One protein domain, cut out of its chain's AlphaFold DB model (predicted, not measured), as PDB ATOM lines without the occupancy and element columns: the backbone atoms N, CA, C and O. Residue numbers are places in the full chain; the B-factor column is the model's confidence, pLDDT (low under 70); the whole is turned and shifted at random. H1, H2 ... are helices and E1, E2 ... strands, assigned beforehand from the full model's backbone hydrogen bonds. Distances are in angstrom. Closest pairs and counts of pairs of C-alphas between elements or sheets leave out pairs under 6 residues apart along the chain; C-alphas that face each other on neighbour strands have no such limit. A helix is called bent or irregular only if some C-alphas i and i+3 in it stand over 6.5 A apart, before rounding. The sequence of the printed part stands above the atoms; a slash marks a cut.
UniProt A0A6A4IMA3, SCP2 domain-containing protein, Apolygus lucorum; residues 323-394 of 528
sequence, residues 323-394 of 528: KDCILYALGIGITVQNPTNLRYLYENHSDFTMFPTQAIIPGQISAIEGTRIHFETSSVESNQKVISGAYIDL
ATOM      1  N   LYS A 323     143.362 112.634 170.918       86.62
ATOM      2  CA  LYS A 323     143.617 113.371 169.676       86.62
ATOM      3  C   LYS A 323     144.188 112.462 168.585       86.62
ATOM      4  O   LYS A 323     143.754 112.553 167.442       86.62
ATOM      5  N   ASP A 324     145.121 111.584 168.933       85.12
ATOM      6  CA  ASP A 324     145.764 110.673 167.982       85.12
ATOM      7  C   ASP A 324     144.776 109.615 167.473       85.12
ATOM      8  O   ASP A 324     144.756 109.311 166.281       85.12
ATOM      9  N   CYS A 325     143.873 109.145 168.342       86.06
ATOM     10  CA  CYS A 325     142.767 108.265 167.954       86.06
ATOM     11  C   CYS A 325     141.817 108.908 166.941       86.06
ATOM     12  O   CYS A 325     141.477 108.301 165.924       86.06
ATOM     13  N   ILE A 326     141.415 110.154 167.200       90.56
ATOM     14  CA  ILE A 326     140.499 110.899 166.331       90.56
ATOM     15  C   ILE A 326     141.167 111.193 164.982       90.56
ATOM     16  O   ILE A 326     140.551 111.010 163.932       90.56
ATOM     17  N   LEU A 327     142.439 111.604 164.989       86.38
ATOM     18  CA  LEU A 327     143.203 111.866 163.767       86.38
ATOM     19  C   LEU A 327     143.384 110.605 162.918       86.38
ATOM     20  O   LEU A 327     143.230 110.676 161.699       86.38
ATOM     21  N   TYR A 328     143.652 109.456 163.541       88.69
ATOM     22  CA  TYR A 328     143.729 108.183 162.830       88.69
ATOM     23  C   TYR A 328     142.387 107.810 162.189       88.69
ATOM     24  O   TYR A 328     142.340 107.504 160.996       88.69
ATOM     25  N   ALA A 329     141.288 107.894 162.949       88.94
ATOM     26  CA  ALA A 329     139.946 107.606 162.451       88.94
ATOM     27  C   ALA A 329     139.576 108.509 161.258       88.94
ATOM     28  O   ALA A 329     139.130 108.009 160.223       88.94
ATOM     29  N   LEU A 330     139.830 109.819 161.352       89.75
ATOM     30  CA  LEU A 330     139.655 110.751 160.230       89.75
ATOM     31  C   LEU A 330     140.535 110.369 159.029       89.75
ATOM     32  O   LEU A 330     140.067 110.397 157.892       89.75
ATOM     33  N   GLY A 331     141.789 109.981 159.278       84.00
ATOM     34  CA  GLY A 331     142.760 109.597 158.252       84.00
ATOM     35  C   GLY A 331     142.348 108.376 157.425       84.00
ATOM     36  O   GLY A 331     142.615 108.338 156.227       84.00
ATOM     37  N   ILE A 332     141.637 107.416 158.026       87.38
ATOM     38  CA  ILE A 332     141.083 106.245 157.321       87.38
ATOM     39  C   ILE A 332     139.662 106.481 156.774       87.38
ATOM     40  O   ILE A 332     139.003 105.543 156.326       87.38
ATOM     41  N   GLY A 333     139.179 107.729 156.804       87.62
ATOM     42  CA  GLY A 333     137.910 108.130 156.197       87.62
ATOM     43  C   GLY A 333     136.680 107.984 157.095       87.62
ATOM     44  O   GLY A 333     135.558 108.027 156.589       87.62
ATOM     45  N   ILE A 334     136.843 107.832 158.414       89.56
ATOM     46  CA  ILE A 334     135.718 107.906 159.353       89.56
ATOM     47  C   ILE A 334     135.241 109.354 159.424       89.56
ATOM     48  O   ILE A 334     136.016 110.268 159.689       89.56
ATOM     49  N   THR A 335     133.948 109.574 159.190       91.12
ATOM     50  CA  THR A 335     133.365 110.920 159.152       91.12
ATOM     51  C   THR A 335     132.198 111.061 160.118       91.12
ATOM     52  O   THR A 335     131.520 110.087 160.452       91.12
ATOM     53  N   VAL A 336     131.919 112.310 160.500       89.62
ATOM     54  CA  VAL A 336     130.760 112.701 161.323       89.62
ATOM     55  C   VAL A 336     129.418 112.584 160.592       89.62
ATOM     56  O   VAL A 336     128.371 112.772 161.200       89.62
ATOM     57  N   GLN A 337     129.426 112.283 159.288       89.19
ATOM     58  CA  GLN A 337     128.199 112.122 158.497       89.19
ATOM     59  C   GLN A 337     127.424 110.864 158.898       89.19
ATOM     60  O   GLN A 337     126.211 110.806 158.708       89.19
ATOM     61  N   ASN A 338     128.112 109.872 159.471       87.75
ATOM     62  CA  ASN A 338     127.475 108.730 160.103       87.75
ATOM     63  C   ASN A 338     127.460 108.936 161.630       87.75
ATOM     64  O   ASN A 338     128.525 108.911 162.249       87.75
ATOM     65  N   PRO A 339     126.287 109.108 162.263       84.19
ATOM     66  CA  PRO A 339     126.187 109.372 163.699       84.19
ATOM     67  C   PRO A 339     126.836 108.304 164.585       84.19
ATOM     68  O   PRO A 339     127.329 108.621 165.663       84.19
ATOM     69  N   THR A 340     126.897 107.045 164.133       87.19
ATOM     70  CA  THR A 340     127.528 105.957 164.901       87.19
ATOM     71  C   THR A 340     129.051 106.078 164.969       87.19
ATOM     72  O   THR A 340     129.676 105.467 165.835       87.19
ATOM     73  N   ASN A 341     129.654 106.901 164.107       90.75
ATOM     74  CA  ASN A 341     131.091 107.145 164.088       90.75
ATOM     75  C   ASN A 341     131.553 108.140 165.158       90.75
ATOM     76  O   ASN A 341     132.756 108.243 165.394       90.75
ATOM     77  N   LEU A 342     130.639 108.856 165.827       90.62
ATOM     78  CA  LEU A 342     131.000 109.818 166.876       90.62
ATOM     79  C   LEU A 342     131.792 109.172 168.016       90.62
ATOM     80  O   LEU A 342     132.681 109.809 168.570       90.62
ATOM     81  N   ARG A 343     131.568 107.881 168.282       92.19
ATOM     82  CA  ARG A 343     132.351 107.094 169.244       92.19
ATOM     83  C   ARG A 343     133.852 106.990 168.923       92.19
ATOM     84  O   ARG A 343     134.625 106.616 169.790       92.19
ATOM     85  N   TYR A 344     134.267 107.300 167.697       88.38
ATOM     86  CA  TYR A 344     135.676 107.321 167.278       88.38
ATOM     87  C   TYR A 344     136.223 108.740 167.081       88.38
ATOM     88  O   TYR A 344     137.424 108.919 166.908       88.38
ATOM     89  N   LEU A 345     135.339 109.742 167.045       92.31
ATOM     90  CA  LEU A 345     135.656 111.109 166.626       92.31
ATOM     91  C   LEU A 345     135.444 112.152 167.732       92.31
ATOM     92  O   LEU A 345     135.787 113.313 167.526       92.31
ATOM     93  N   TYR A 346     134.865 111.759 168.870       92.25
ATOM     94  CA  TYR A 346     134.561 112.656 169.979       92.25
ATOM     95  C   TYR A 346     134.871 112.009 171.326       92.25
ATOM     96  O   TYR A 346     134.199 111.073 171.755       92.25
ATOM     97  N   GLU A 347     135.865 112.552 172.016       90.19
ATOM     98  CA  GLU A 347     136.429 112.012 173.248       90.19
ATOM     99  C   GLU A 347     135.468 112.001 174.445       90.19
ATOM    100  O   GLU A 347     135.649 111.192 175.349       90.19
ATOM    101  N   ASN A 348     134.425 112.843 174.445       92.31
ATOM    102  CA  ASN A 348     133.397 112.824 175.498       92.31
ATOM    103  C   ASN A 348     132.158 111.998 175.114       92.31
ATOM    104  O   ASN A 348     131.123 112.087 175.779       92.31
ATOM    105  N   HIS A 349     132.210 111.233 174.022       90.94
ATOM    106  CA  HIS A 349     131.171 110.254 173.724       90.94
ATOM    107  C   HIS A 349     131.203 109.145 174.789       90.94
ATOM    108  O   HIS A 349     132.278 108.677 175.155       90.94
ATOM    109  N   SER A 350     130.040 108.691 175.273       87.69
ATOM    110  CA  SER A 350     129.956 107.683 176.350       87.69
ATOM    111  C   SER A 350     130.673 106.372 176.017       87.69
ATOM    112  O   SER A 350     131.189 105.712 176.909       87.69
ATOM    113  N   ASP A 351     130.730 106.039 174.726       88.62
ATOM    114  CA  ASP A 351     131.406 104.851 174.189       88.62
ATOM    115  C   ASP A 351     132.695 105.192 173.423       88.62
ATOM    116  O   ASP A 351     133.028 104.508 172.451       88.62
ATOM    117  N   PHE A 352     133.371 106.296 173.766       91.31
ATOM    118  CA  PHE A 352     134.587 106.694 173.061       91.31
ATOM    119  C   PHE A 352     135.631 105.571 173.069       91.31
ATOM    120  O   PHE A 352     135.956 105.007 174.113       91.31
ATOM    121  N   THR A 353     136.156 105.232 171.894       84.75
ATOM    122  CA  THR A 353     137.145 104.165 171.749       84.75
ATOM    123  C   THR A 353     138.057 104.414 170.552       84.75
ATOM    124  O   THR A 353     137.696 105.122 169.610       84.75
ATOM    125  N   MET A 354     139.246 103.814 170.570       82.62
ATOM    126  CA  MET A 354     140.149 103.844 169.422       82.62
ATOM    127  C   MET A 354     139.609 102.975 168.284       82.62
ATOM    128  O   MET A 354     138.929 101.967 168.503       82.62
ATOM    129  N   PHE A 355     139.934 103.328 167.042       83.31
ATOM    130  CA  PHE A 355     139.576 102.468 165.920       83.31
ATOM    131  C   PHE A 355     140.480 101.217 165.933       83.31
ATOM    132  O   PHE A 355     141.696 101.375 166.002       83.31
ATOM    133  N   PRO A 356     139.959  99.975 165.850       79.00
ATOM    134  CA  PRO A 356     140.748  98.765 166.136       79.00
ATOM    135  C   PRO A 356     142.036  98.598 165.320       79.00
ATOM    136  O   PRO A 356     143.030  98.090 165.829       79.00
ATOM    137  N   THR A 357     142.055  99.060 164.066       79.50
ATOM    138  CA  THR A 357     143.245  98.975 163.205       79.50
ATOM    139  C   THR A 357     144.367  99.929 163.621       79.50
ATOM    140  O   THR A 357     145.501  99.739 163.200       79.50
ATOM    141  N   GLN A 358     144.103 100.905 164.492       77.75
ATOM    142  CA  GLN A 358     145.124 101.792 165.055       77.75
ATOM    143  C   GLN A 358     146.157 101.034 165.900       77.75
ATOM    144  O   GLN A 358     147.310 101.451 165.974       77.75
ATOM    145  N   ALA A 359     145.776  99.883 166.472       68.81
ATOM    146  CA  ALA A 359     146.671  98.995 167.220       68.81
ATOM    147  C   ALA A 359     147.853  98.460 166.387       68.81
ATOM    148  O   ALA A 359     148.788  97.892 166.938       68.81
ATOM    149  N   ILE A 360     147.808  98.630 165.062       70.12
ATOM    150  CA  ILE A 360     148.855  98.212 164.128       70.12
ATOM    151  C   ILE A 360     150.016  99.222 164.093       70.12
ATOM    152  O   ILE A 360     151.140  98.832 163.781       70.12
ATOM    153  N   ILE A 361     149.781 100.497 164.434       70.00
ATOM    154  CA  ILE A 361     150.788 101.571 164.345       70.00
ATOM    155  C   ILE A 361     152.054 101.261 165.162       70.00
ATOM    156  O   ILE A 361     153.135 101.364 164.582       70.00
ATOM    157  N   PRO A 362     151.972 100.827 166.439       62.84
ATOM    158  CA  PRO A 362     153.164 100.446 167.195       62.84
ATOM    159  C   PRO A 362     153.951  99.341 166.480       62.84
ATOM    160  O   PRO A 362     155.151  99.467 166.287       62.84
ATOM    161  N   GLY A 363     153.262  98.311 165.974       59.94
ATOM    162  CA  GLY A 363     153.890  97.219 165.228       59.94
ATOM    163  C   GLY A 363     154.536  97.650 163.905       59.94
ATOM    164  O   GLY A 363     155.555  97.087 163.526       59.94
ATOM    165  N   GLN A 364     153.983  98.648 163.206       58.47
ATOM    166  CA  GLN A 364     154.565  99.199 161.974       58.47
ATOM    167  C   GLN A 364     155.788 100.083 162.231       58.47
ATOM    168  O   GLN A 364     156.762  99.989 161.487       58.47
ATOM    169  N   ILE A 365     155.746 100.929 163.266       58.88
ATOM    170  CA  ILE A 365     156.872 101.797 163.649       58.88
ATOM    171  C   ILE A 365     158.068 100.941 164.081       58.88
ATOM    172  O   ILE A 365     159.187 101.184 163.633       58.88
ATOM    173  N   SER A 366     157.812  99.885 164.856       51.66
ATOM    174  CA  SER A 366     158.828  98.939 165.329       51.66
ATOM    175  C   SER A 366     159.440  98.055 164.233       51.66
ATOM    176  O   SER A 366     160.453  97.407 164.474       51.66
ATOM    177  N   ALA A 367     158.839  97.986 163.037       51.50
ATOM    178  CA  ALA A 367     159.153  96.973 162.026       51.50
ATOM    179  C   ALA A 367     159.686  97.514 160.694       51.50
ATOM    180  O   ALA A 367     159.556  96.864 159.654       51.50
ATOM    181  N   ILE A 368     160.341  98.675 160.703       52.53
ATOM    182  CA  ILE A 368     161.041  99.184 159.512       52.53
ATOM    183  C   ILE A 368     162.225  98.265 159.090       52.53
ATOM    184  O   ILE A 368     162.764  98.429 157.997       52.53
ATOM    185  N   GLU A 369     162.549  97.211 159.853       49.88
ATOM    186  CA  GLU A 369     163.502  96.153 159.475       49.88
ATOM    187  C   GLU A 369     162.919  94.728 159.679       49.88
ATOM    188  O   GLU A 369     162.970  94.170 160.771       49.88
ATOM    189  N   GLY A 370     162.349  94.104 158.630       54.03
ATOM    190  CA  GLY A 370     161.876  92.701 158.652       54.03
ATOM    191  C   GLY A 370     160.840  92.347 157.564       54.03
ATOM    192  O   GLY A 370     160.414  93.220 156.815       54.03
ATOM    193  N   THR A 371     160.429  91.067 157.439       56.72
ATOM    194  CA  THR A 371     159.433  90.609 156.424       56.72
ATOM    195  C   THR A 371     158.205  89.866 156.972       56.72
ATOM    196  O   THR A 371     157.239  89.676 156.232       56.72
ATOM    197  N   ARG A 372     158.211  89.441 158.240       58.25
ATOM    198  CA  ARG A 372     157.049  88.862 158.938       58.25
ATOM    199  C   ARG A 372     157.082  89.298 160.397       58.25
ATOM    200  O   ARG A 372     158.070  89.041 161.078       58.25
ATOM    201  N   ILE A 373     156.016  89.932 160.868       56.03
ATOM    202  CA  ILE A 373     155.921  90.473 162.230       56.03
ATOM    203  C   ILE A 373     154.869  89.673 162.980       56.03
ATOM    204  O   ILE A 373     153.741  89.584 162.505       56.03
ATOM    205  N   HIS A 374     155.221  89.120 164.137       60.41
ATOM    206  CA  HIS A 374     154.264  88.555 165.084       60.41
ATOM    207  C   HIS A 374     154.078  89.549 166.228       60.41
ATOM    208  O   HIS A 374     155.070  89.977 166.814       60.41
ATOM    209  N   PHE A 375     152.840  89.922 166.546       59.91
ATOM    210  CA  PHE A 375     152.578  90.854 167.640       59.91
ATOM    211  C   PHE A 375     151.403  90.416 168.515       59.91
ATOM    212  O   PHE A 375     150.454  89.758 168.079       59.91
ATOM    213  N   GLU A 376     151.504  90.801 169.783       59.22
ATOM    214  CA  GLU A 376     150.495  90.618 170.815       59.22
ATOM    215  C   GLU A 376     150.194  91.989 171.428       59.22
ATOM    216  O   GLU A 376     151.085  92.825 171.570       59.22
ATOM    217  N   THR A 377     148.934  92.246 171.764       58.34
ATOM    218  CA  THR A 377     148.510  93.517 172.359       58.34
ATOM    219  C   THR A 377     147.733  93.237 173.629       58.34
ATOM    220  O   THR A 377     146.801  92.430 173.618       58.34
ATOM    221  N   SER A 378     148.079  93.943 174.701       61.94
ATOM    222  CA  SER A 378     147.391  93.880 175.989       61.94
ATOM    223  C   SER A 378     146.907  95.264 176.403       61.94
ATOM    224  O   SER A 378     147.560  96.267 176.130       61.94
ATOM    225  N   SER A 379     145.757  95.321 177.068       58.03
ATOM    226  CA  SER A 379     145.286  96.549 177.714       58.03
ATOM    227  C   SER A 379     146.121  96.836 178.963       58.03
ATOM    228  O   SER A 379     146.269  95.957 179.811       58.03
ATOM    229  N   VAL A 380     146.627  98.064 179.104       43.19
ATOM    230  CA  VAL A 380     147.458  98.484 180.249       43.19
ATOM    231  C   VAL A 380     146.669  98.465 181.565       43.19
ATOM    232  O   VAL A 380     147.207  98.114 182.609       43.19
ATOM    233  N   GLU A 381     145.379  98.795 181.524       46.19
ATOM    234  CA  GLU A 381     144.544  98.931 182.726       46.19
ATOM    235  C   GLU A 381     144.033  97.587 183.259       46.19
ATOM    236  O   GLU A 381     143.866  97.417 184.466       46.19
ATOM    237  N   SER A 382     143.780  96.617 182.373       57.22
ATOM    238  CA  SER A 382     143.207  95.312 182.743       57.22
ATOM    239  C   SER A 382     144.178  94.141 182.599       57.22
ATOM    240  O   SER A 382     143.852  93.024 183.003       57.22
ATOM    241  N   ASN A 383     145.349  94.378 182.003       51.78
ATOM    242  CA  ASN A 383     146.350  93.376 181.638       51.78
ATOM    243  C   ASN A 383     145.794  92.206 180.797       51.78
ATOM    244  O   ASN A 383     146.379  91.123 180.737       51.78
ATOM    245  N   GLN A 384     144.633  92.399 180.160       53.44
ATOM    246  CA  GLN A 384     144.039  91.412 179.268       53.44
ATOM    247  C   GLN A 384     144.629  91.540 177.870       53.44
ATOM    248  O   GLN A 384     144.654  92.631 177.295       53.44
ATOM    249  N   LYS A 385     145.025  90.398 177.303       58.41
ATOM    250  CA  LYS A 385     145.421  90.274 175.900       58.41
ATOM    251  C   LYS A 385     144.201  90.529 175.015       58.41
ATOM    252  O   LYS A 385     143.251  89.751 175.034       58.41
ATOM    253  N   VAL A 386     144.226  91.624 174.264       61.84
ATOM    254  CA  VAL A 386     143.159  92.029 173.334       61.84
ATOM    255  C   VAL A 386     143.422  91.542 171.910       61.84
ATOM    256  O   VAL A 386     142.477  91.332 171.154       61.84
ATOM    257  N   ILE A 387     144.686  91.303 171.554       62.00
ATOM    258  CA  ILE A 387     145.088  90.647 170.307       62.00
ATOM    259  C   ILE A 387     146.154  89.618 170.662       62.00
ATOM    260  O   ILE A 387     147.211  89.990 171.161       62.00
ATOM    261  N   SER A 388     145.887  88.340 170.404       60.47
ATOM    262  CA  SER A 388     146.852  87.253 170.571       60.47
ATOM    263  C   SER A 388     147.030  86.511 169.246       60.47
ATOM    264  O   SER A 388     146.071  85.998 168.671       60.47
ATOM    265  N   GLY A 389     148.264  86.472 168.737       55.69
ATOM    266  CA  GLY A 389     148.603  85.696 167.539       55.69
ATOM    267  C   GLY A 389     148.417  86.414 166.201       55.69
ATOM    268  O   GLY A 389     148.122  85.751 165.205       55.69
ATOM    269  N   ALA A 390     148.560  87.742 166.148       61.47
ATOM    270  CA  ALA A 390     148.461  88.477 164.889       61.47
ATOM    271  C   ALA A 390     149.796  88.476 164.131       61.47
ATOM    272  O   ALA A 390     150.865  88.629 164.726       61.47
ATOM    273  N   TYR A 391     149.711  88.326 162.807       60.72
ATOM    274  CA  TYR A 391     150.857  88.346 161.903       60.72
ATOM    275  C   TYR A 391     150.677  89.411 160.819       60.72
ATOM    276  O   TYR A 391     149.577  89.577 160.289       60.72
ATOM    277  N   ILE A 392     151.760  90.098 160.459       60.88
ATOM    278  CA  ILE A 392     151.839  90.951 159.267       60.88
ATOM    279  C   ILE A 392     152.899  90.363 158.347       60.88
ATOM    280  O   ILE A 392     154.061  90.264 158.735       60.88
ATOM    281  N   ASP A 393     152.491  90.022 157.126       56.59
ATOM    282  CA  ASP A 393     153.383  89.585 156.056       56.59
ATOM    283  C   ASP A 393     153.638  90.752 155.099       56.59
ATOM    284  O   ASP A 393     152.722  91.257 154.445       56.59
ATOM    285  N   LEU A 394     154.892  91.200 155.021       53.28
ATOM    286  CA  LEU A 394     155.287  92.271 154.111       53.28
ATOM    287  C   LEU A 394     155.675  91.662 152.760       53.28
ATOM    288  O   LEU A 394     156.752  91.087 152.595       53.28
TER     289      LEU A 394
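What this domain is: This is residues 323 to 394 of the 528 residues of the protein "SCP2 domain-containing protein" of Apolygus lucorum (UniProt A0A6A4IMA3). Look for a loose, stretched-out model with a two-strand hairpin, E1 and E2, at one end and a corner of two short helices, H1 and H2, at the other. The irregular helix H3 bridges the two ends, its later residues beside the hairpin and its earlier ones close to H1. The printed part has 72 residues with three named helices followed by two named strands, in the order H1, H2, H3, E1, E2; the sheet's order is E1 - E2, antiparallel, and the class is mixed, helices and strands. The whole is loose, with a radius of gyration of the C-alphas of 14.2 A and spans of 39 by 28 by 17 A.

How they stand to each other: Begin with E1, residues 372 to 378, and E2, residues 385 to 393, which form an antiparallel hairpin with 167 degrees between their directions. Across it you will find N 373 and O 392 at 2.9 A and N 386 and O 377 at 2.8 A, both within hydrogen-bond range. E2 bends by 54 degrees at residue 389. Next look at H3, residues 356 to 365: its closest C-alphas to E1 are those of Gly 363 and Phe 375, 6.9 A apart. H3 and E2 are near each other, with 7 pairs of C-alphas within 10 A. Then look at H1, residues 323 to 331, which is close to H3 but not clearly touching, the closest C-alphas being those of Tyr 328 and Gln 358, 6.9 A apart; their lines are about perpendicular at 79 degrees. H1 and H2, residues 339 to 345, touch, the closest C-alphas being those of Ile 326 and Leu 345 at 4.9 A, with a steep tilt of 51 degrees, opposite ways. H2 and H3 are apart, and H1 and H2 are each apart from both strands. Every O i to N i+4 pair is within hydrogen-bond range in H1; in H2 it is 1 of 3, beside 3 of 4 O i to N i+3 pairs, and in H3 2 of 6, beside 6 of 7.

Where its parts are: Find C-alpha 372 at (157.049, 88.862, 158.938); from there E1 runs 20.2 A to C-alpha 378. E2 runs 21.4 A from C-alpha 385 to C-alpha 393 at (153.383, 89.585, 156.056). H3 is 16.6 A long and only just irregular, with C-alphas 359 and 362 6.7 A apart. H1 begins at C-alpha 323, (143.617, 113.371, 169.676), and is 12.1 A long. H2 is 10.1 A long and only just irregular, with C-alphas 340 and 343 6.6 A apart.

The domain as a whole: The two C-alphas farthest apart are those of Pro 339 and Glu 369, at 39.8 A. The printed part has no cut, and its four links are short. Read the B-factor column for confidence: the mean pLDDT of the printed part is 72.7, and residue 359 and residues 362 to 394 are under 70.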